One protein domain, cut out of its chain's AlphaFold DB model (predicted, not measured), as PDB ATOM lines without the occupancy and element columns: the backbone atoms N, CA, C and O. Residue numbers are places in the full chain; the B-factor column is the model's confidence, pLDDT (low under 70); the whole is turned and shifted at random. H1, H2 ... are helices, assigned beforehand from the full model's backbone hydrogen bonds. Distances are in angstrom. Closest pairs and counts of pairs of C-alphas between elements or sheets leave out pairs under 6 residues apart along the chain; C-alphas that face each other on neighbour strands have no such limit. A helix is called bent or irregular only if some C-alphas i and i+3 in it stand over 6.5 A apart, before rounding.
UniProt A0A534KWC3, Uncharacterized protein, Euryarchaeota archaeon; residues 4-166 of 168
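Overview. This is residues 4 to 166 of the 168 residues of an uncharacterized protein of Euryarchaeota archaeon (UniProt A0A534KWC3). The model is a flat bundle of six helices running up and down, in two rows of three: H2, H4 and H1 make one row, and H3, H5 and H6 the other. H4 sits in the middle of its row and touches four other helices, while H2 and H6 lie at opposite ends of the slab and the long H1 makes much of its length. The printed part has 163 residues with six named helices, H1 to H6 in that order, and no named strand, so the class is all helix. It is compact, with a radius of gyration of the C-alphas of 15.5 A, and the C-alphas span 47 by 38 by 20 A.

Arrangement. H1, residues 4 to 35, and H2, residues 41 to 59, are apart. H2 and H3, residues 67 to 86, form a helical hairpin at a shallow tilt of 17 degrees; residues 52 to 59 of H2 touch residues 68 to 73 of H3, with the C-alphas of Thr 56 and Pro 69 closest at 4.9 A. H4, residues 91 to 111, is the hub. It touches H1, opposite ways at a shallow tilt of 18 degrees, with the C-alphas of Gly 21 and Ser 100 closest at 4.0 A. It touches H2, the same way at 32 degrees, a shallow tilt, with the C-alphas of Ala 45 and Tyr 98 closest at 5.1 A. H3 and H4 are a hairpin, with the C-alphas of Ala 84 and Gly 91 closest at 3.7 A. H5, residues 117 to 135, forms a hairpin with H4 at 32 degrees, only just short of steep; the C-alphas of Gly 109 and Ala 117 are closest at 5.1 A. H5 touches H3 the same way at a shallow tilt of 9 degrees, with the C-alphas of Ala 70 and Val 120 closest at 5.8 A. H6, residues 140 to 164, forms a hairpin with H5, the C-alphas of Val 125 and Phe 150 being closest at 5.0 A. Residues 6 to 16 of H1 touch H6, opposite ways at 37 degrees, only just steep; the C-alphas of Ile 13 and Asp 153 are closest at 5.6 A. Every O i to N i+4 pair is within hydrogen-bond range in H2, H3 and H4, against 27 of 28 in H1, 12 of 15 in H5 and 19 of 21 in H6.

Along the chain. H1 begins at C-alpha 4, (198.818, 193.222, 221.209), and is 45.4 A long. H2 is 26.9 A, H3 28.3 A and H4 29.6 A long. H5, 24.0 A, has a kink of 43 degrees near residue 124 and is irregular, with C-alphas 126 and 129 7.0 A apart. H6, 33.7 A, has a kink of 35 degrees near residue 158, is irregular, with C-alphas 159 and 162 7.8 A apart, and ends at C-alpha 164, (189.059, 202.249, 221.850).

Size, cuts and confidence. The two C-alphas farthest apart, those of Arg 4 and Gly 36, are 47.5 A apart. The printed part has no cut; the link from H2 to H3 is short and the other four links are tight. Mean pLDDT of the printed part is 84.3, and it is under 70 at residues 27 to 36, 61 to 65 and 137.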
ATOM      1  N   ARG A   4     198.593 193.911 222.488       86.81
ATOM      2  CA  ARG A   4     198.818 193.222 221.209       86.81
ATOM      3  C   ARG A   4     197.517 192.701 220.600       86.81
ATOM      4  O   ARG A   4     197.302 192.900 219.412       86.81
ATOM      5  N   ALA A   5     196.649 192.079 221.400       85.12
ATOM      6  CA  ALA A   5     195.363 191.581 220.916       85.12
ATOM      7  C   ALA A   5     194.449 192.729 220.460       85.12
ATOM      8  O   ALA A   5     193.780 192.613 219.438       85.12
ATOM      9  N   GLU A   6     194.444 193.849 221.186       85.06
ATOM     10  CA  GLU A   6     193.685 195.042 220.801       85.06
ATOM     11  C   GLU A   6     194.182 195.623 219.478       85.06
ATOM     12  O   GLU A   6     193.389 195.902 218.578       85.06
ATOM     13  N   GLN A   7     195.501 195.759 219.334       87.00
ATOM     14  CA  GLN A   7     196.109 196.196 218.089       87.00
ATOM     15  C   GLN A   7     195.722 195.259 216.940       87.00
ATOM     16  O   GLN A   7     195.271 195.743 215.907       87.00
ATOM     17  N   SER A   8     195.827 193.941 217.122       90.50
ATOM     18  CA  SER A   8     195.429 192.960 216.110       90.50
ATOM     19  C   SER A   8     193.960 193.088 215.706       90.50
ATOM     20  O   SER A   8     193.683 193.106 214.511       90.50
ATOM     21  N   LEU A   9     193.027 193.244 216.656       89.00
ATOM     22  CA  LEU A   9     191.609 193.446 216.327       89.00
ATOM     23  C   LEU A   9     191.374 194.762 215.583       89.00
ATOM     24  O   LEU A   9     190.631 194.792 214.608       89.00
ATOM     25  N   ARG A  10     192.042 195.845 215.984       90.25
ATOM     26  CA  ARG A  10     191.939 197.134 215.288       90.25
ATOM     27  C   ARG A  10     192.457 197.052 213.854       90.25
ATOM     28  O   ARG A  10     191.850 197.621 212.951       90.25
ATOM     29  N   TRP A  11     193.570 196.348 213.650       92.69
ATOM     30  CA  TRP A  11     194.110 196.074 212.321       92.69
ATOM     31  C   TRP A  11     193.162 195.215 211.498       92.69
ATOM     32  O   TRP A  11     192.920 195.550 210.347       92.69
ATOM     33  N   PHE A  12     192.594 194.167 212.092       92.25
ATOM     34  CA  PHE A  12     191.606 193.316 211.438       92.25
ATOM     35  C   PHE A  12     190.408 194.132 210.935       92.25
ATOM     36  O   PHE A  12     190.166 194.143 209.734       92.25
ATOM     37  N   ILE A  13     189.746 194.901 211.808       89.19
ATOM     38  CA  ILE A  13     188.574 195.715 211.437       89.19
ATOM     39  C   ILE A  13     188.953 196.763 210.385       89.19
ATOM     40  O   ILE A  13     188.266 196.948 209.382       89.19
ATOM     41  N   GLY A  14     190.065 197.469 210.604       85.81
ATOM     42  CA  GLY A  14     190.528 198.509 209.693       85.81
ATOM     43  C   GLY A  14     190.825 197.964 208.297       85.81
ATOM     44  O   GLY A  14     190.371 198.532 207.309       85.81
ATOM     45  N   LEU A  15     191.548 196.845 208.209       89.94
ATOM     46  CA  LEU A  15     191.867 196.187 206.942       89.94
ATOM     47  C   LEU A  15     190.634 195.548 206.296       89.94
ATOM     48  O   LEU A  15     190.518 195.620 205.077       89.94
ATOM     49  N   SER A  16     189.714 194.989 207.086       88.00
ATOM     50  CA  SER A  16     188.425 194.470 206.612       88.00
ATOM     51  C   SER A  16     187.635 195.561 205.889       88.00
ATOM     52  O   SER A  16     187.256 195.395 204.732       88.00
ATOM     53  N   LEU A  17     187.491 196.737 206.509       86.38
ATOM     54  CA  LEU A  17     186.791 197.875 205.912       86.38
ATOM     55  C   LEU A  17     187.503 198.432 204.674       86.38
ATOM     56  O   LEU A  17     186.843 198.802 203.704       86.38
ATOM     57  N   LEU A  18     188.840 198.474 204.673       87.00
ATOM     58  CA  LEU A  18     189.609 198.877 203.492       87.00
ATOM     59  C   LEU A  18     189.411 197.885 202.338       87.00
ATOM     60  O   LEU A  18     189.156 198.304 201.211       87.00
ATOM     61  N   ALA A  19     189.480 196.581 202.617       84.81
ATOM     62  CA  ALA A  19     189.262 195.528 201.632       84.81
ATOM     63  C   ALA A  19     187.822 195.541 201.101       84.81
ATOM     64  O   ALA A  19     187.617 195.494 199.890       84.81
ATOM     65  N   GLY A  20     186.834 195.690 201.987       80.56
ATOM     66  CA  GLY A  20     185.428 195.861 201.631       80.56
ATOM     67  C   GLY A  20     185.205 197.101 200.767       80.56
ATOM     68  O   GLY A  20     184.521 197.024 199.752       80.56
ATOM     69  N   GLY A  21     185.854 198.221 201.097       79.12
ATOM     70  CA  GLY A  21     185.838 199.429 200.273       79.12
ATOM     71  C   GLY A  21     186.379 199.183 198.863       79.12
ATOM     72  O   GLY A  21     185.723 199.530 197.885       79.12
ATOM     73  N   VAL A  22     187.528 198.517 198.730       79.56
ATOM     74  CA  VAL A  22     188.098 198.164 197.416       79.56
ATOM     75  C   VAL A  22     187.177 197.223 196.634       79.56
ATOM     76  O   VAL A  22     186.965 197.439 195.442       79.56
ATOM     77  N   ALA A  23     186.591 196.219 197.290       75.25
ATOM     78  CA  ALA A  23     185.652 195.294 196.661       75.25
ATOM     79  C   ALA A  23     184.387 196.011 196.159       75.25
ATOM     80  O   ALA A  23     183.964 195.794 195.024       75.25
ATOM     81  N   LEU A  24     183.828 196.922 196.965       74.06
ATOM     82  CA  LEU A  24     182.691 197.756 196.573       74.06
ATOM     83  C   LEU A  24     183.043 198.678 195.408       74.06
ATOM     84  O   LEU A  24     182.244 198.802 194.488       74.06
ATOM     85  N   LEU A  25     184.238 199.277 195.396       74.62
ATOM     86  CA  LEU A  25     184.685 200.133 194.296       74.62
ATOM     87  C   LEU A  25     184.870 199.340 192.993       74.62
ATOM     88  O   LEU A  25     184.490 199.814 191.923       74.62
ATOM     89  N   ALA A  26     185.418 198.125 193.075       72.38
ATOM     90  CA  ALA A  26     185.533 197.227 191.928       72.38
ATOM     91  C   ALA A  26     184.148 196.832 191.388       72.38
ATOM     92  O   ALA A  26     183.917 196.893 190.178       72.38
ATOM     93  N   GLY A  27     183.205 196.513 192.282       66.81
ATOM     94  CA  GLY A  27     181.803 196.272 191.936       66.81
ATOM     95  C   GLY A  27     181.138 197.494 191.294       66.81
ATOM     96  O   GLY A  27     180.504 197.368 190.248       66.81
ATOM     97  N   ALA A  28     181.358 198.687 191.854       66.44
ATOM     98  CA  ALA A  28     180.850 199.960 191.344       66.44
ATOM     99  C   ALA A  28     181.363 200.257 189.931       66.44
ATOM    100  O   ALA A  28     180.598 200.671 189.064       66.44
ATOM    101  N   ALA A  29     182.657 200.033 189.682       66.00
ATOM    102  CA  ALA A  29     183.270 200.249 188.377       66.00
ATOM    103  C   ALA A  29     182.710 199.293 187.311       66.00
ATOM    104  O   ALA A  29     182.549 199.690 186.155       66.00
ATOM    105  N   GLY A  30     182.380 198.057 187.701       63.47
ATOM    106  CA  GLY A  30     181.657 197.112 186.852       63.47
ATOM    107  C   GLY A  30     180.229 197.577 186.565       63.47
ATOM    108  O   GLY A  30     179.833 197.678 185.408       63.47
ATOM    109  N   PHE A  31     179.473 197.930 187.608       60.69
ATOM    110  CA  PHE A  31     178.051 198.266 187.502       60.69
ATOM    111  C   PHE A  31     177.785 199.619 186.828       60.69
ATOM    112  O   PHE A  31     176.924 199.721 185.961       60.69
ATOM    113  N   GLY A  32     178.556 200.655 187.164       56.72
ATOM    114  CA  GLY A  32     178.406 202.000 186.601       56.72
ATOM    115  C   GLY A  32     178.692 202.063 185.098       56.72
ATOM    116  O   GLY A  32     178.040 202.823 184.385       56.72
ATOM    117  N   ARG A  33     179.606 201.220 184.594       56.03
ATOM    118  CA  ARG A  33     179.839 201.062 183.147       56.03
ATOM    119  C   ARG A  33     178.675 200.374 182.433       56.03
ATOM    120  O   ARG A  33     178.443 200.663 181.266       56.03
ATOM    121  N   LEU A  34     177.962 199.482 183.121       53.12
ATOM    122  CA  LEU A  34     176.837 198.721 182.572       53.12
ATOM    123  C   LEU A  34     175.509 199.498 182.634       53.12
ATOM    124  O   LEU A  34     174.672 199.334 181.755       53.12
ATOM    125  N   ALA A  35     175.323 200.351 183.646       58.75
ATOM    126  CA  ALA A  35     174.047 201.011 183.936       58.75
ATOM    127  C   ALA A  35     173.836 202.372 183.238       58.75
ATOM    128  O   ALA A  35     172.755 202.940 183.346       58.75
ATOM    129  N   GLY A  36     174.841 202.921 182.543       67.06
ATOM    130  CA  GLY A  36     174.702 204.209 181.845       67.06
ATOM    131  C   GLY A  36     174.518 205.415 182.777       67.06
ATOM    132  O   GLY A  36     173.857 206.383 182.406       67.06
ATOM    133  N   ALA A  37     175.084 205.350 183.987       75.38
ATOM    134  CA  ALA A  37     174.979 206.404 184.992       75.38
ATOM    135  C   ALA A  37     175.452 207.764 184.454       75.38
ATOM    136  O   ALA A  37     176.419 207.848 183.690       75.38
ATOM    137  N   SER A  38     174.817 208.845 184.909       83.19
ATOM    138  CA  SER A  38     175.237 210.190 184.515       83.19
ATOM    139  C   SER A  38     176.683 210.471 184.941       83.19
ATOM    140  O   SER A  38     177.096 210.152 186.057       83.19
ATOM    141  N   TRP A  39     177.454 211.136 184.076       81.94
ATOM    142  CA  TRP A  39     178.894 211.372 184.268       81.94
ATOM    143  C   TRP A  39     179.261 212.106 185.574       81.94
ATOM    144  O   TRP A  39     180.376 211.966 186.074       81.94
ATOM    145  N   TRP A  40     178.331 212.881 186.139       82.75
ATOM    146  CA  TRP A  40     178.535 213.702 187.337       82.75
ATOM    147  C   TRP A  40     178.418 212.925 188.656       82.75
ATOM    148  O   TRP A  40     178.843 213.423 189.700       82.75
ATOM    149  N   VAL A  41     177.883 211.701 188.627       83.50
ATOM    150  CA  VAL A  41     177.583 210.913 189.832       83.50
ATOM    151  C   VAL A  41     178.848 210.553 190.617       83.50
ATOM    152  O   VAL A  41     178.892 210.697 191.840       83.50
ATOM    153  N   ILE A  42     179.906 210.137 189.918       79.06
ATOM    154  CA  ILE A  42     181.187 209.771 190.538       79.06
ATOM    155  C   ILE A  42     181.883 211.007 191.152       79.06
ATOM    156  O   ILE A  42     182.251 210.945 192.329       79.06
ATOM    157  N   PRO A  43     182.022 212.146 190.436       84.75
ATOM    158  CA  PRO A  43     182.503 213.394 191.031       84.75
ATOM    159  C   PRO A  43     181.717 213.833 192.269       84.75
ATOM    160  O   PRO A  43     182.325 214.279 193.242       84.75
ATOM    161  N   LEU A  44     180.385 213.684 192.267       89.19
ATOM    162  CA  LEU A  44     179.562 214.062 193.413       89.19
ATOM    163  C   LEU A  44     179.888 213.218 194.652       89.19
ATOM    164  O   LEU A  44     180.009 213.775 195.741       89.19
ATOM    165  N   ALA A  45     180.073 211.902 194.504       86.94
ATOM    166  CA  ALA A  45     180.454 211.034 195.622       86.94
ATOM    167  C   ALA A  45     181.790 211.471 196.243       86.94
ATOM    168  O   ALA A  45     181.914 211.559 197.467       86.94
ATOM    169  N   GLY A  46     182.764 211.822 195.396       85.81
ATOM    170  CA  GLY A  46     184.039 212.390 195.833       85.81
ATOM    171  C   GLY A  46     183.880 213.737 196.543       85.81
ATOM    172  O   GLY A  46     184.489 213.954 197.588       85.81
ATOM    173  N   LEU A  47     183.026 214.623 196.022       91.94
ATOM    174  CA  LEU A  47     182.759 215.935 196.613       91.94
ATOM    175  C   LEU A  47     182.115 215.822 198.000       91.94
ATOM    176  O   LEU A  47     182.577 216.466 198.940       91.94
ATOM    177  N   VAL A  48     181.087 214.983 198.152       92.56
ATOM    178  CA  VAL A  48     180.429 214.746 199.449       92.56
ATOM    179  C   VAL A  48     181.432 214.188 200.458       92.56
ATOM    180  O   VAL A  48     181.526 214.691 201.577       92.56
ATOM    181  N   ALA A  49     182.245 213.210 200.051       89.56
ATOM    182  CA  ALA A  49     183.289 212.663 200.909       89.56
ATOM    183  C   ALA A  49     184.348 213.709 201.297       89.56
ATOM    184  O   ALA A  49     184.784 213.742 202.447       89.56
ATOM    185  N   ALA A  50     184.741 214.591 200.373       90.62
ATOM    186  CA  ALA A  50     185.680 215.672 200.653       90.62
ATOM    187  C   ALA A  50     185.110 216.669 201.675       90.62
ATOM    188  O   ALA A  50     185.806 217.039 202.622       90.62
ATOM    189  N   ILE A  51     183.835 217.049 201.536       92.62
ATOM    190  CA  ILE A  51     183.137 217.906 202.505       92.62
ATOM    191  C   ILE A  51     183.147 217.252 203.891       92.62
ATOM    192  O   ILE A  51     183.511 217.895 204.875       92.62
ATOM    193  N   LEU A  52     182.815 215.963 203.978       91.31
ATOM    194  CA  LEU A  52     182.819 215.234 205.246       91.31
ATOM    195  C   LEU A  52     184.214 215.095 205.846       91.31
ATOM    196  O   LEU A  52     184.364 215.216 207.060       91.31
ATOM    197  N   ALA A  53     185.244 214.892 205.027       88.00
ATOM    198  CA  ALA A  53     186.626 214.854 205.488       88.00
ATOM    199  C   ALA A  53     187.058 216.204 206.083       88.00
ATOM    200  O   ALA A  53     187.646 216.233 207.164       88.00
ATOM    201  N   VAL A  54     186.713 217.321 205.430       89.25
ATOM    202  CA  VAL A  54     186.980 218.676 205.941       89.25
ATOM    203  C   VAL A  54     186.221 218.929 207.242       89.25
ATOM    204  O   VAL A  54     186.825 219.368 208.220       89.25
ATOM    205  N   LEU A  55     184.926 218.597 207.290       87.12
ATOM    206  CA  LEU A  55     184.116 218.706 208.507       87.12
ATOM    207  C   LEU A  55     184.700 217.868 209.643       87.12
ATOM    208  O   LEU A  55     184.773 218.338 210.774       87.12
ATOM    209  N   THR A  56     185.165 216.658 209.343       88.00
ATOM    210  CA  THR A  56     185.789 215.765 210.322       88.00
ATOM    211  C   THR A  56     187.091 216.345 210.854       88.00
ATOM    212  O   THR A  56     187.269 216.421 212.066       88.00
ATOM    213  N   ALA A  57     187.965 216.830 209.974       85.25
ATOM    214  CA  ALA A  57     189.228 217.450 210.365       85.25
ATOM    215  C   ALA A  57     189.029 218.740 211.182       85.25
ATOM    216  O   ALA A  57     189.790 219.008 212.113       85.25
ATOM    217  N   ALA A  58     188.005 219.533 210.854       83.69
ATOM    218  CA  ALA A  58     187.643 220.729 211.609       83.69
ATOM    219  C   ALA A  58     187.047 220.368 212.978       83.69
ATOM    220  O   ALA A  58     187.428 220.948 213.996       83.69
ATOM    221  N   ALA A  59     186.148 219.383 213.009       81.88
ATOM    222  CA  ALA A  59     185.486 218.943 214.225       81.88
ATOM    223  C   ALA A  59     186.452 218.256 215.189       81.88
ATOM    224  O   ALA A  59     186.290 218.470 216.379       81.88
ATOM    225  N   GLU A  60     187.476 217.529 214.710       70.69
ATOM    226  CA  GLU A  60     188.532 216.885 215.518       70.69
ATOM    227  C   GLU A  60     189.289 217.849 216.458       70.69
ATOM    228  O   GLU A  60     189.932 217.404 217.406       70.69
ATOM    229  N   ARG A  61     189.190 219.166 216.236       65.94
ATOM    230  CA  ARG A  61     189.837 220.208 217.053       65.94
ATOM    231  C   ARG A  61     188.898 220.886 218.059       65.94
ATOM    232  O   ARG A  61     189.344 221.754 218.803       65.94
ATOM    233  N   GLY A  62     187.607 220.545 218.055       62.12
ATOM    234  CA  GLY A  62     186.571 221.227 218.835       62.12
ATOM    235  C   GLY A  62     186.085 220.465 220.079       62.12
ATOM    236  O   GLY A  62     186.548 219.367 220.372       62.12
ATOM    237  N   PRO A  63     185.100 221.011 220.810       57.38
ATOM    238  CA  PRO A  63     184.491 220.353 221.975       57.38
ATOM    239  C   PRO A  63     183.525 219.203 221.613       57.38
ATOM    240  O   PRO A  63     183.118 218.446 222.488       57.38
ATOM    241  N   TRP A  64     183.168 219.042 220.333       58.91
ATOM    242  CA  TRP A  64     182.195 218.051 219.831       58.91
ATOM    243  C   TRP A  64     182.848 216.777 219.256       58.91
ATOM    244  O   TRP A  64     182.305 216.113 218.370       58.91
ATOM    245  N   THR A  65     184.040 216.463 219.751       61.69
ATOM    246  CA  THR A  65     185.026 215.503 219.236       61.69
ATOM    247  C   THR A  65     184.765 214.071 219.692       61.69
ATOM    248  O   THR A  65     185.607 213.470 220.363       61.69
ATOM    249  N   PRO A  66     183.600 213.480 219.362       72.62
ATOM    250  CA  PRO A  66     183.493 212.831 218.044       72.62
ATOM    251  C   PRO A  66     182.088 212.739 217.416       72.62
ATOM    252  O   PRO A  66     181.928 212.110 216.369       72.62
ATOM    253  N   ILE A  67     181.062 213.306 218.051       83.12
ATOM    254  CA  ILE A  67     179.658 213.049 217.694       83.12
ATOM    255  C   ILE A  67     179.319 213.681 216.346       83.12
ATOM    256  O   ILE A  67     178.748 213.027 215.481       83.12
ATOM    257  N   LEU A  68     179.702 214.944 216.151       86.44
ATOM    258  CA  LEU A  68     179.362 215.695 214.946       86.44
ATOM    259  C   LEU A  68     179.879 215.032 213.650       86.44
ATOM    260  O   LEU A  68     179.066 214.814 212.749       86.44
ATOM    261  N   PRO A  69     181.169 214.648 213.539       89.19
ATOM    262  CA  PRO A  69     181.648 213.964 212.343       89.19
ATOM    263  C   PRO A  69     180.986 212.603 212.146       89.19
ATOM    264  O   PRO A  69     180.547 212.305 211.040       89.19
ATOM    265  N   ALA A  70     180.843 211.804 213.208       91.31
ATOM    266  CA  ALA A  70     180.189 210.503 213.113       91.31
ATOM    267  C   ALA A  70     178.753 210.616 212.579       91.31
ATOM    268  O   ALA A  70     178.381 209.906 211.646       91.31
ATOM    269  N   THR A  71     177.969 211.549 213.121       91.06
ATOM    270  CA  THR A  71     176.599 211.810 212.673       91.06
ATOM    271  C   THR A  71     176.561 212.234 211.210       91.06
ATOM    272  O   THR A  71     175.735 211.724 210.460       91.06
ATOM    273  N   ALA A  72     177.464 213.114 210.771       92.75
ATOM    274  CA  ALA A  72     177.506 213.568 209.382       92.75
ATOM    275  C   ALA A  72     177.775 212.409 208.401       92.75
ATOM    276  O   ALA A  72     177.084 212.268 207.389       92.75
ATOM    277  N   TRP A  73     178.718 211.522 208.733       94.50
ATOM    278  CA  TRP A  73     178.969 210.301 207.963       94.50
ATOM    279  C   TRP A  73     177.748 209.371 207.943       94.50
ATOM    280  O   TRP A  73     177.321 208.947 206.875       94.50
ATOM    281  N   ILE A  74     177.129 209.096 209.092       93.62
ATOM    282  CA  ILE A  74     175.967 208.194 209.186       93.62
ATOM    283  C   ILE A  74     174.768 208.745 208.398       93.62
ATOM    284  O   ILE A  74     174.173 208.030 207.593       93.62
ATOM    285  N   VAL A  75     174.426 210.021 208.591       94.75
ATOM    286  CA  VAL A  75     173.285 210.669 207.921       94.75
ATOM    287  C   VAL A  75     173.500 210.747 206.413       94.75
ATOM    288  O   VAL A  75     172.567 210.499 205.652       94.75
ATOM    289  N   SER A  76     174.719 211.042 205.958       95.19
ATOM    290  CA  SER A  76     175.014 211.080 204.521       95.19
ATOM    291  C   SER A  76     174.871 209.708 203.854       95.19
ATOM    292  O   SER A  76     174.351 209.634 202.743       95.19
ATOM    293  N   VAL A  77     175.258 208.616 204.525       93.38
ATOM    294  CA  VAL A  77     175.033 207.254 204.011       93.38
ATOM    295  C   VAL A  77     173.545 206.916 203.981       93.38
ATOM    296  O   VAL A  77     173.071 206.386 202.981       93.38
ATOM    297  N   LEU A  78     172.784 207.269 205.020       93.00
ATOM    298  CA  LEU A  78     171.327 207.089 205.020       93.00
ATOM    299  C   LEU A  78     170.659 207.839 203.860       93.00
ATOM    300  O   LEU A  78     169.811 207.274 203.173       93.00
ATOM    301  N   ALA A  79     171.074 209.081 203.601       93.75
ATOM    302  CA  ALA A  79     170.590 209.860 202.468       93.75
ATOM    303  C   ALA A  79     170.970 209.216 201.123       93.75
ATOM    304  O   ALA A  79     170.143 209.169 200.214       93.75
ATOM    305  N   ALA A  80     172.183 208.668 201.007       91.06
ATOM    306  CA  ALA A  80     172.628 207.943 199.819       91.06
ATOM    307  C   ALA A  80     171.798 206.673 199.569       91.06
ATOM    308  O   ALA A  80     171.413 206.410 198.433       91.06
ATOM    309  N   ILE A  81     171.485 205.911 200.623       89.88
ATOM    310  CA  ILE A  81     170.625 204.719 200.546       89.88
ATOM    311  C   ILE A  81     169.207 205.111 200.125       89.88
ATOM    312  O   ILE A  81     168.648 204.498 199.217       89.88
ATOM    313  N   LEU A  82     168.639 206.154 200.739       91.06
ATOM    314  CA  LEU A  82     167.321 206.662 200.366       91.06
ATOM    315  C   LEU A  82     167.296 207.096 198.898       91.06
ATOM    316  O   LEU A  82     166.379 206.743 198.164       91.06
ATOM    317  N   TRP A  83     168.320 207.811 198.440       90.69
ATOM    318  CA  TRP A  83     168.398 208.228 197.047       90.69
ATOM    319  C   TRP A  83     168.555 207.040 196.089       90.69
ATOM    320  O   TRP A  83     167.865 206.993 195.077       90.69
ATOM    321  N   ALA A  84     169.368 206.036 196.427       86.69
ATOM    322  CA  ALA A  84     169.496 204.808 195.637       86.69
ATOM    323  C   ALA A  84     168.184 204.023 195.507       86.69
ATOM    324  O   ALA A  84     167.985 203.339 194.502       86.69
ATOM    325  N   HIS A  85     167.303 204.131 196.503       85.88
ATOM    326  CA  HIS A  85     165.959 203.569 196.453       85.88
ATOM    327  C   HIS A  85     165.012 204.379 195.552       85.88
ATOM    328  O   HIS A  85     164.190 203.795 194.853       85.88
ATOM    329  N   LEU A  86     165.130 205.711 195.552       88.38
ATOM    330  CA  LEU A  86     164.265 206.612 194.778       88.38
ATOM    331  C   LEU A  86     164.690 206.762 193.304       88.38
ATOM    332  O   LEU A  86     163.841 206.995 192.450       88.38
ATOM    333  N   ASP A  87     165.984 206.639 193.000       84.62
ATOM    334  CA  ASP A  87     166.553 206.754 191.654       84.62
ATOM    335  C   ASP A  87     167.590 205.647 191.420       84.62
ATOM    336  O   ASP A  87     168.756 205.738 191.816       84.62
ATOM    337  N   LEU A  88     167.159 204.592 190.732       78.62
ATOM    338  CA  LEU A  88     168.004 203.449 190.389       78.62
ATOM    339  C   LEU A  88     169.087 203.801 189.352       78.62
ATOM    340  O   LEU A  88     170.119 203.135 189.313       78.62
ATOM    341  N   MET A  89     168.885 204.837 188.532       80.38
ATOM    342  CA  MET A  89     169.795 205.180 187.432       80.38
ATOM    343  C   MET A  89     171.020 205.953 187.914       80.38
ATOM    344  O   MET A  89     172.126 205.721 187.428       80.38
ATOM    345  N   ASN A  90     170.852 206.850 188.891       83.88
ATOM    346  CA  ASN A  90     171.966 207.641 189.427       83.88
ATOM    347  C   ASN A  90     172.286 207.321 190.891       83.88
ATOM    348  O   ASN A  90     173.455 207.337 191.277       83.88
ATOM    349  N   GLY A  91     171.282 206.987 191.702       84.88
ATOM    350  CA  GLY A  91     171.450 206.760 193.135       84.88
ATOM    351  C   GLY A  91     172.188 205.459 193.465       84.88
ATOM    352  O   GLY A  91     173.040 205.457 194.350       84.88
ATOM    353  N   HIS A  92     171.948 204.364 192.736       81.44
ATOM    354  CA  HIS A  92     172.694 203.107 192.935       81.44
ATOM    355  C   HIS A  92     174.191 203.242 192.598       81.44
ATOM    356  O   HIS A  92     175.026 202.888 193.436       81.44
ATOM    357  N   PRO A  93     174.569 203.790 191.424       80.75
ATOM    358  CA  PRO A  93     175.969 204.069 191.109       80.75
ATOM    359  C   PRO A  93     176.619 205.040 192.102       80.75
ATOM    360  O   PRO A  93     177.762 204.817 192.509       80.75
ATOM    361  N   PHE A  94     175.883 206.072 192.542       87.50
ATOM    362  CA  PHE A  94     176.336 206.990 193.588       87.50
ATOM    363  C   PHE A  94     176.646 206.238 194.879       87.50
ATOM    364  O   PHE A  94     177.761 206.335 195.383       87.50
ATOM    365  N   LEU A  95     175.682 205.471 195.399       87.50
ATOM    366  CA  LEU A  95     175.807 204.736 196.653       87.50
ATOM    367  C   LEU A  95     176.951 203.725 196.598       87.50
ATOM    368  O   LEU A  95     177.698 203.616 197.561       87.50
ATOM    369  N   SER A  96     177.122 203.021 195.479       80.25
ATOM    370  CA  SER A  96     178.197 202.041 195.315       80.25
ATOM    371  C   SER A  96     179.585 202.694 195.397       80.25
ATOM    372  O   SER A  96     180.440 202.260 196.173       80.25
ATOM    373  N   GLY A  97     179.786 203.808 194.684       83.12
ATOM    374  CA  GLY A  97     181.019 204.593 194.778       83.12
ATOM    375  C   GLY A  97     181.199 205.235 196.155       83.12
ATOM    376  O   GLY A  97     182.263 205.142 196.761       83.12
ATOM    377  N   TYR A  98     180.149 205.841 196.694       88.38
ATOM    378  CA  TYR A  98     180.189 206.541 197.969       88.38
ATOM    379  C   TYR A  98     180.453 205.601 199.154       88.38
ATOM    380  O   TYR A  98     181.324 205.880 199.976       88.38
ATOM    381  N   ALA A  99     179.787 204.444 199.207       87.62
ATOM    382  CA  ALA A  99     179.983 203.431 200.244       87.62
ATOM    383  C   ALA A  99     181.431 202.927 200.291       87.62
ATOM    384  O   ALA A  99     181.964 202.711 201.378       87.62
ATOM    385  N   SER A 100     182.096 202.810 199.136       86.25
ATOM    386  CA  SER A 100     183.513 202.439 199.081       86.25
ATOM    387  C   SER A 100     184.417 203.470 199.768       86.25
ATOM    388  O   SER A 100     185.298 203.108 200.549       86.25
ATOM    389  N   ILE A 101     184.149 204.761 199.545       88.81
ATOM    390  CA  ILE A 101     184.898 205.866 200.149       88.81
ATOM    391  C   ILE A 101     184.643 205.917 201.656       88.81
ATOM    392  O   ILE A 101     185.584 206.069 202.433       88.81
ATOM    393  N   VAL A 102     183.387 205.748 202.077       91.62
ATOM    394  CA  VAL A 102     183.003 205.706 203.494       91.62
ATOM    395  C   VAL A 102     183.695 204.543 204.201       91.62
ATOM    396  O   VAL A 102     184.295 204.746 205.257       91.62
ATOM    397  N   ALA A 103     183.671 203.343 203.614       90.81
ATOM    398  CA  ALA A 103     184.348 202.169 204.161       90.81
ATOM    399  C   ALA A 103     185.858 202.414 204.293       90.81
ATOM    400  O   ALA A 103     186.436 202.173 205.353       90.81
ATOM    401  N   PHE A 104     186.481 203.002 203.267       90.12
ATOM    402  CA  PHE A 104     187.903 203.326 203.288       90.12
ATOM    403  C   PHE A 104     188.263 204.359 204.368       90.12
ATOM    404  O   PHE A 104     189.181 204.146 205.164       90.12
ATOM    405  N   ALA A 105     187.522 205.468 204.431       91.31
ATOM    406  CA  ALA A 105     187.732 206.527 205.414       91.31
ATOM    407  C   ALA A 105     187.552 206.005 206.845       91.31
ATOM    408  O   ALA A 105     188.354 206.310 207.731       91.31
ATOM    409  N   THR A 106     186.537 205.167 207.053       92.69
ATOM    410  CA  THR A 106     186.242 204.543 208.344       92.69
ATOM    411  C   THR A 106     187.332 203.554 208.746       92.69
ATOM    412  O   THR A 106     187.818 203.616 209.874       92.69
ATOM    413  N   GLY A 107     187.791 202.703 207.823       91.69
ATOM    414  CA  GLY A 107     188.904 201.783 208.059       91.69
ATOM    415  C   GLY A 107     190.184 202.519 208.459       91.69
ATOM    416  O   GLY A 107     190.797 202.198 209.479       91.69
ATOM    417  N   LEU A 108     190.544 203.582 207.730       91.88
ATOM    418  CA  LEU A 108     191.685 204.433 208.078       91.88
ATOM    419  C   LEU A 108     191.504 205.116 209.444       91.88
ATOM    420  O   LEU A 108     192.449 205.182 210.234       91.88
ATOM    421  N   GLY A 109     190.296 205.603 209.734       90.44
ATOM    422  CA  GLY A 109     189.942 206.191 211.022       90.44
ATOM    423  C   GLY A 109     190.122 205.203 212.176       90.44
ATOM    424  O   GLY A 109     190.748 205.548 213.179       90.44
ATOM    425  N   ILE A 110     189.678 203.954 212.005       91.62
ATOM    426  CA  ILE A 110     189.868 202.875 212.983       91.62
ATOM    427  C   ILE A 110     191.351 202.571 213.187       91.62
ATOM    428  O   ILE A 110     191.818 202.536 214.327       91.62
ATOM    429  N   LEU A 111     192.133 202.434 212.111       90.94
ATOM    430  CA  LEU A 111     193.578 202.189 212.210       90.94
ATOM    431  C   LEU A 111     194.311 203.297 212.979       90.94
ATOM    432  O   LEU A 111     195.232 203.002 213.749       90.94
ATOM    433  N   ARG A 112     193.863 204.548 212.817       89.19
ATOM    434  CA  ARG A 112     194.396 205.743 213.489       89.19
ATOM    435  C   ARG A 112     193.795 206.012 214.880       89.19
ATOM    436  O   ARG A 112     194.175 207.005 215.494       89.19
ATOM    437  N   ARG A 113     192.899 205.157 215.401       87.75
ATOM    438  CA  ARG A 113     192.127 205.391 216.647       87.75
ATOM    439  C   ARG A 113     191.436 206.763 216.661       87.75
ATOM    440  O   ARG A 113     191.521 207.518 217.637       87.75
ATOM    441  N   GLN A 114     190.759 207.093 215.565       89.38
ATOM    442  CA  GLN A 114     189.874 208.250 215.511       89.38
ATOM    443  C   GLN A 114     188.519 207.897 216.118       89.38
ATOM    444  O   GLN A 114     187.875 206.923 215.724       89.38
ATOM    445  N   LEU A 115     188.077 208.687 217.095       89.62
ATOM    446  CA  LEU A 115     186.910 208.359 217.918       89.62
ATOM    447  C   LEU A 115     185.597 208.348 217.115       89.62
ATOM    448  O   LEU A 115     184.711 207.549 217.404       89.62
ATOM    449  N   TRP A 116     185.494 209.178 216.074       91.25
ATOM    450  CA  TRP A 116     184.330 209.225 215.180       91.25
ATOM    451  C   TRP A 116     184.191 207.971 214.311       91.25
ATOM    452  O   TRP A 116     183.089 207.631 213.893       91.25
ATOM    453  N   ALA A 117     185.294 207.269 214.042       92.00
ATOM    454  CA  ALA A 117     185.297 206.130 213.133       92.00
ATOM    455  C   ALA A 117     184.650 204.887 213.755       92.00
ATOM    456  O   ALA A 117     184.144 204.040 213.031       92.00
ATOM    457  N   TRP A 118     184.618 204.783 215.088       93.19
ATOM    458  CA  TRP A 118     183.970 203.661 215.770       93.19
ATOM    459  C   TRP A 118     182.453 203.608 215.520       93.19
ATOM    460  O   TRP A 118     181.994 202.583 215.020       93.19
ATOM    461  N   PRO A 119     181.657 204.669 215.781       92.38
ATOM    462  CA  PRO A 119     180.218 204.634 215.511       92.38
ATOM    463  C   PRO A 119     179.896 204.484 214.017       92.38
ATOM    464  O   PRO A 119     178.957 203.770 213.673       92.38
ATOM    465  N   VAL A 120     180.689 205.088 213.123       93.38
ATOM    466  CA  VAL A 120     180.520 204.918 211.667       93.38
ATOM    467  C   VAL A 120     180.842 203.486 211.241       93.38
ATOM    468  O   VAL A 120     180.101 202.903 210.453       93.38
ATOM    469  N   GLY A 121     181.903 202.894 211.795       92.25
ATOM    470  CA  GLY A 121     182.283 201.501 211.568       92.25
ATOM    471  C   GLY A 121     181.200 200.551 212.042       92.25
ATOM    472  O   GLY A 121     180.760 199.705 211.274       92.25
ATOM    473  N   PHE A 122     180.692 200.759 213.255       93.06
ATOM    474  CA  PHE A 122     179.600 199.968 213.811       93.06
ATOM    475  C   PHE A 122     178.328 200.052 212.954       93.06
ATOM    476  O   PHE A 122     177.766 199.022 212.589       93.06
ATOM    477  N   ALA A 123     177.910 201.258 212.551       92.38
ATOM    478  CA  ALA A 123     176.771 201.440 211.648       92.38
ATOM    479  C   ALA A 123     177.005 200.790 210.272       92.38
ATOM    480  O   ALA A 123     176.087 200.205 209.694       92.38
ATOM    481  N   SER A 124     178.242 200.846 209.770       90.31
ATOM    482  CA  SER A 124     178.633 200.211 208.512       90.31
ATOM    483  C   SER A 124     178.508 198.695 208.576       90.31
ATOM    484  O   SER A 124     177.934 198.112 207.668       90.31
ATOM    485  N   VAL A 125     178.979 198.042 209.638       90.25
ATOM    486  CA  VAL A 125     178.977 196.570 209.693       90.25
ATOM    487  C   VAL A 125     177.640 195.977 210.142       90.25
ATOM    488  O   VAL A 125     177.295 194.880 209.721       90.25
ATOM    489  N   VAL A 126     176.849 196.695 210.950       90.38
ATOM    490  CA  VAL A 126     175.532 196.213 211.415       90.38
ATOM    491  C   VAL A 126     174.406 196.563 210.439       90.38
ATOM    492  O   VAL A 126     173.430 195.824 210.342       90.38
ATOM    493  N   GLY A 127     174.511 197.693 209.735       87.31
ATOM    494  CA  GLY A 127     173.428 198.232 208.913       87.31
ATOM    495  C   GLY A 127     173.815 198.418 207.452       87.31
ATOM    496  O   GLY A 127     173.339 197.692 206.583       87.31
ATOM    497  N   PHE A 128     174.660 199.412 207.166       85.69
ATOM    498  CA  PHE A 128     174.862 199.889 205.791       85.69
ATOM    499  C   PHE A 128     175.480 198.842 204.873       85.69
ATOM    500  O   PHE A 128     174.995 198.638 203.767       85.69
ATOM    501  N   GLY A 129     176.527 198.173 205.345       84.00
ATOM    502  CA  GLY A 129     177.230 197.107 204.649       84.00
ATOM    503  C   GLY A 129     176.270 195.999 204.239       84.00
ATOM    504  O   GLY A 129     176.108 195.808 203.039       84.00
ATOM    505  N   PRO A 130     175.570 195.333 205.178       85.06
ATOM    506  CA  PRO A 130     174.562 194.325 204.857       85.06
ATOM    507  C   PRO A 130     173.500 194.792 203.853       85.06
ATOM    508  O   PRO A 130     173.197 194.065 202.911       85.06
ATOM    509  N   ILE A 131     172.971 196.014 204.007       82.56
ATOM    510  CA  ILE A 131     171.981 196.583 203.075       82.56
ATOM    511  C   ILE A 131     172.572 196.696 201.666       82.56
ATOM    512  O   ILE A 131     171.980 196.206 200.709       82.56
ATOM    513  N   VAL A 132     173.752 197.306 201.534       76.56
ATOM    514  CA  VAL A 132     174.434 197.471 200.243       76.56
ATOM    515  C   VAL A 132     174.773 196.112 199.628       76.56
ATOM    516  O   VAL A 132     174.640 195.942 198.421       76.56
ATOM    517  N   LEU A 133     175.169 195.136 200.445       78.06
ATOM    518  CA  LEU A 133     175.572 193.808 199.988       78.06
ATOM    519  C   LEU A 133     174.389 192.993 199.445       78.06
ATOM    520  O   LEU A 133     174.566 192.274 198.469       78.06
ATOM    521  N   ILE A 134     173.193 193.148 200.025       76.94
ATOM    522  CA  ILE A 134     171.950 192.542 199.512       76.94
ATOM    523  C   ILE A 134     171.509 193.198 198.194       76.94
ATOM    524  O   ILE A 134     170.950 192.528 197.330       76.94
ATOM    525  N   LEU A 135     171.730 194.505 198.045       72.62
ATOM    526  CA  LEU A 135     171.354 195.250 196.838       72.62
ATOM    527  C   LEU A 135     172.356 195.063 195.689       72.62
ATOM    528  O   LEU A 135     172.020 195.287 194.527       72.62
ATOM    529  N   ALA A 136     173.590 194.674 196.004       70.00
ATOM    530  CA  ALA A 136     174.626 194.455 195.014       70.00
ATOM    531  C   ALA A 136     174.364 193.167 194.203       70.00
ATOM    532  O   ALA A 136     173.945 192.151 194.758       70.00
ATOM    533  N   PRO A 137     174.672 193.159 192.896       69.38
ATOM    534  CA  PRO A 137     174.509 192.009 191.992       69.38
ATOM    535  C   PRO A 137     175.596 190.930 192.208       69.38
ATOM    536  O   PRO A 137     176.307 190.550 191.276       69.38
ATOM    537  N   LEU A 138     175.819 190.501 193.447       71.00
ATOM    538  CA  LEU A 138     176.892 189.573 193.807       71.00
ATOM    539  C   LEU A 138     176.389 188.123 193.849       71.00
ATOM    540  O   LEU A 138     175.210 187.860 194.082       71.00
ATOM    541  N   GLY A 139     177.302 187.171 193.641       77.19
ATOM    542  CA  GLY A 139     177.027 185.749 193.855       77.19
ATOM    543  C   GLY A 139     176.690 185.453 195.321       77.19
ATOM    544  O   GLY A 139     177.168 186.134 196.230       77.19
ATOM    545  N   ALA A 140     175.861 184.434 195.565       82.25
ATOM    546  CA  ALA A 140     175.401 184.083 196.914       82.25
ATOM    547  C   ALA A 140     176.553 183.730 197.878       82.25
ATOM    548  O   ALA A 140     176.469 183.986 199.077       82.25
ATOM    549  N   ASP A 141     177.641 183.179 197.346       85.31
ATOM    550  CA  ASP A 141     178.893 182.893 198.043       85.31
ATOM    551  C   ASP A 141     179.599 184.169 198.524       85.31
ATOM    552  O   ASP A 141     179.961 184.270 199.699       85.31
ATOM    553  N   ALA A 142     179.723 185.174 197.654       82.44
ATOM    554  CA  ALA A 142     180.267 186.481 198.014       82.44
ATOM    555  C   ALA A 142     179.379 187.192 199.045       82.44
ATOM    556  O   ALA A 142     179.891 187.817 199.978       82.44
ATOM    557  N   VAL A 143     178.054 187.043 198.921       83.00
ATOM    558  CA  VAL A 143     177.099 187.576 199.897       83.00
ATOM    559  C   VAL A 143     177.300 186.938 201.271       83.00
ATOM    560  O   VAL A 143     177.482 187.649 202.261       83.00
ATOM    561  N   ALA A 144     177.342 185.607 201.337       86.25
ATOM    562  CA  ALA A 144     177.548 184.877 202.584       86.25
ATOM    563  C   ALA A 144     178.895 185.218 203.244       86.25
ATOM    564  O   ALA A 144     178.941 185.478 204.448       86.25
ATOM    565  N   ALA A 145     179.979 185.279 202.463       86.56
ATOM    566  CA  ALA A 145     181.296 185.669 202.963       86.56
ATOM    567  C   ALA A 145     181.292 187.095 203.543       86.56
ATOM    568  O   ALA A 145     181.850 187.321 204.619       86.56
ATOM    569  N   GLY A 146     180.611 188.035 202.879       86.56
ATOM    570  CA  GLY A 146     180.429 189.400 203.372       86.56
ATOM    571  C   GLY A 146     179.693 189.451 204.713       86.56
ATOM    572  O   GLY A 146     180.146 190.121 205.638       86.56
ATOM    573  N   PHE A 147     178.608 188.687 204.868       88.06
ATOM    574  CA  PHE A 147     177.877 188.595 206.139       88.06
ATOM    575  C   PHE A 147     178.721 188.018 207.278       88.06
ATOM    576  O   PHE A 147     178.681 188.536 208.396       88.06
ATOM    577  N   VAL A 148     179.504 186.971 207.007       92.00
ATOM    578  CA  VAL A 148     180.425 186.395 207.999       92.00
ATOM    579  C   VAL A 148     181.475 187.423 208.418       92.00
ATOM    580  O   VAL A 148     181.757 187.558 209.610       92.00
ATOM    581  N   LEU A 149     182.016 188.181 207.462       90.44
ATOM    582  CA  LEU A 149     182.987 189.234 207.741       90.44
ATOM    583  C   LEU A 149     182.378 190.353 208.597       90.44
ATOM    584  O   LEU A 149     182.968 190.728 209.606       90.44
ATOM    585  N   PHE A 150     181.163 190.809 208.276       90.50
ATOM    586  CA  PHE A 150     180.453 191.793 209.096       90.50
ATOM    587  C   PHE A 150     180.196 191.293 210.517       90.50
ATOM    588  O   PHE A 150     180.415 192.037 211.471       90.50
ATOM    589  N   ALA A 151     179.795 190.032 210.690       90.62
ATOM    590  CA  ALA A 151     179.617 189.451 212.018       90.62
ATOM    591  C   ALA A 151     180.936 189.436 212.814       90.62
ATOM    592  O   ALA A 151     180.953 189.799 213.992       90.62
ATOM    593  N   ALA A 152     182.049 189.070 212.171       92.56
ATOM    594  CA  ALA A 152     183.370 189.107 212.791       92.56
ATOM    595  C   ALA A 152     183.786 190.538 213.174       92.56
ATOM    596  O   ALA A 152     184.266 190.755 214.289       92.56
ATOM    597  N   ASP A 153     183.547 191.520 212.302       91.19
ATOM    598  CA  ASP A 153     183.846 192.928 212.571       91.19
ATOM    599  C   ASP A 153     183.000 193.495 213.716       91.19
ATOM    600  O   ASP A 153     183.524 194.230 214.552       91.19
ATOM    601  N   VAL A 154     181.716 193.127 213.808       92.31
ATOM    602  CA  VAL A 154     180.843 193.500 214.935       92.31
ATOM    603  C   VAL A 154     181.419 192.985 216.247       92.31
ATOM    604  O   VAL A 154     181.585 193.755 217.194       92.31
ATOM    605  N   LEU A 155     181.761 191.695 216.307       92.94
ATOM    606  CA  LEU A 155     182.343 191.093 217.505       92.94
ATOM    607  C   LEU A 155     183.667 191.769 217.877       92.94
ATOM    608  O   LEU A 155     183.892 192.079 219.048       92.94
ATOM    609  N   ALA A 156     184.518 192.049 216.888       90.88
ATOM    610  CA  ALA A 156     185.791 192.719 217.104       90.88
ATOM    611  C   ALA A 156     185.611 194.164 217.606       90.88
ATOM    612  O   ALA A 156     186.280 194.563 218.561       90.88
ATOM    613  N   LEU A 157     184.686 194.934 217.021       90.88
ATOM    614  CA  LEU A 157     184.363 196.306 217.432       90.88
ATOM    615  C   LEU A 157     183.818 196.370 218.859       90.88
ATOM    616  O   LEU A 157     184.216 197.252 219.628       90.88
ATOM    617  N   LEU A 158     182.933 195.437 219.219       91.94
ATOM    618  CA  LEU A 158     182.399 195.313 220.575       91.94
ATOM    619  C   LEU A 158     183.497 194.920 221.570       91.94
ATOM    620  O   LEU A 158     183.570 195.493 222.657       91.94
ATOM    621  N   ALA A 159     184.395 194.008 221.187       91.50
ATOM    622  CA  ALA A 159     185.502 193.572 222.037       91.50
ATOM    623  C   ALA A 159     186.475 194.713 222.383       91.50
ATOM    624  O   ALA A 159     186.981 194.760 223.506       91.50
ATOM    625  N   ILE A 160     186.710 195.647 221.453       89.00
ATOM    626  CA  ILE A 160     187.604 196.796 221.676       89.00
ATOM    627  C   ILE A 160     186.885 198.058 222.158       89.00
ATOM    628  O   ILE A 160     187.556 199.049 222.413       89.00
ATOM    629  N   GLN A 161     185.554 198.068 222.308       89.25
ATOM    630  CA  GLN A 161     184.786 199.293 222.583       89.25
ATOM    631  C   GLN A 161     185.380 200.109 223.743       89.25
ATOM    632  O   GLN A 161     185.688 201.287 223.582       89.25
ATOM    633  N   ARG A 162     185.573 199.492 224.915       83.12
ATOM    634  CA  ARG A 162     186.048 200.209 226.111       83.12
ATOM    635  C   ARG A 162     187.464 200.760 225.954       83.12
ATOM    636  O   ARG A 162     187.736 201.861 226.421       83.12
ATOM    637  N   SER A 163     188.361 200.006 225.324       85.12
ATOM    638  CA  SER A 163     189.760 200.411 225.152       85.12
ATOM    639  C   SER A 163     189.940 201.401 223.995       85.12
ATOM    640  O   SER A 163     190.795 202.285 224.051       85.12
ATOM    641  N   TYR A 164     189.062 201.342 222.991       83.38
ATOM    642  CA  TYR A 164     189.059 202.249 221.850       83.38
ATOM    643  C   TYR A 164     188.825 203.709 222.268       83.38
ATOM    644  O   TYR A 164     189.500 204.598 221.753       83.38
ATOM    645  N   PHE A 165     187.932 203.941 223.238       84.06
ATOM    646  CA  PHE A 165     187.683 205.255 223.853       84.06
ATOM    647  C   PHE A 165     188.569 205.545 225.081       84.06
ATOM    648  O   PHE A 165     188.453 206.609 225.686       84.06
ATOM    649  N   GLY A 166     189.427 204.600 225.473       77.31
ATOM    650  CA  GLY A 166     190.353 204.752 226.592       77.31
ATOM    651  C   GLY A 166     191.597 205.584 226.248       77.31
ATOM    652  O   GLY A 166     191.755 206.036 225.110       77.31
TER     653      GLY A 166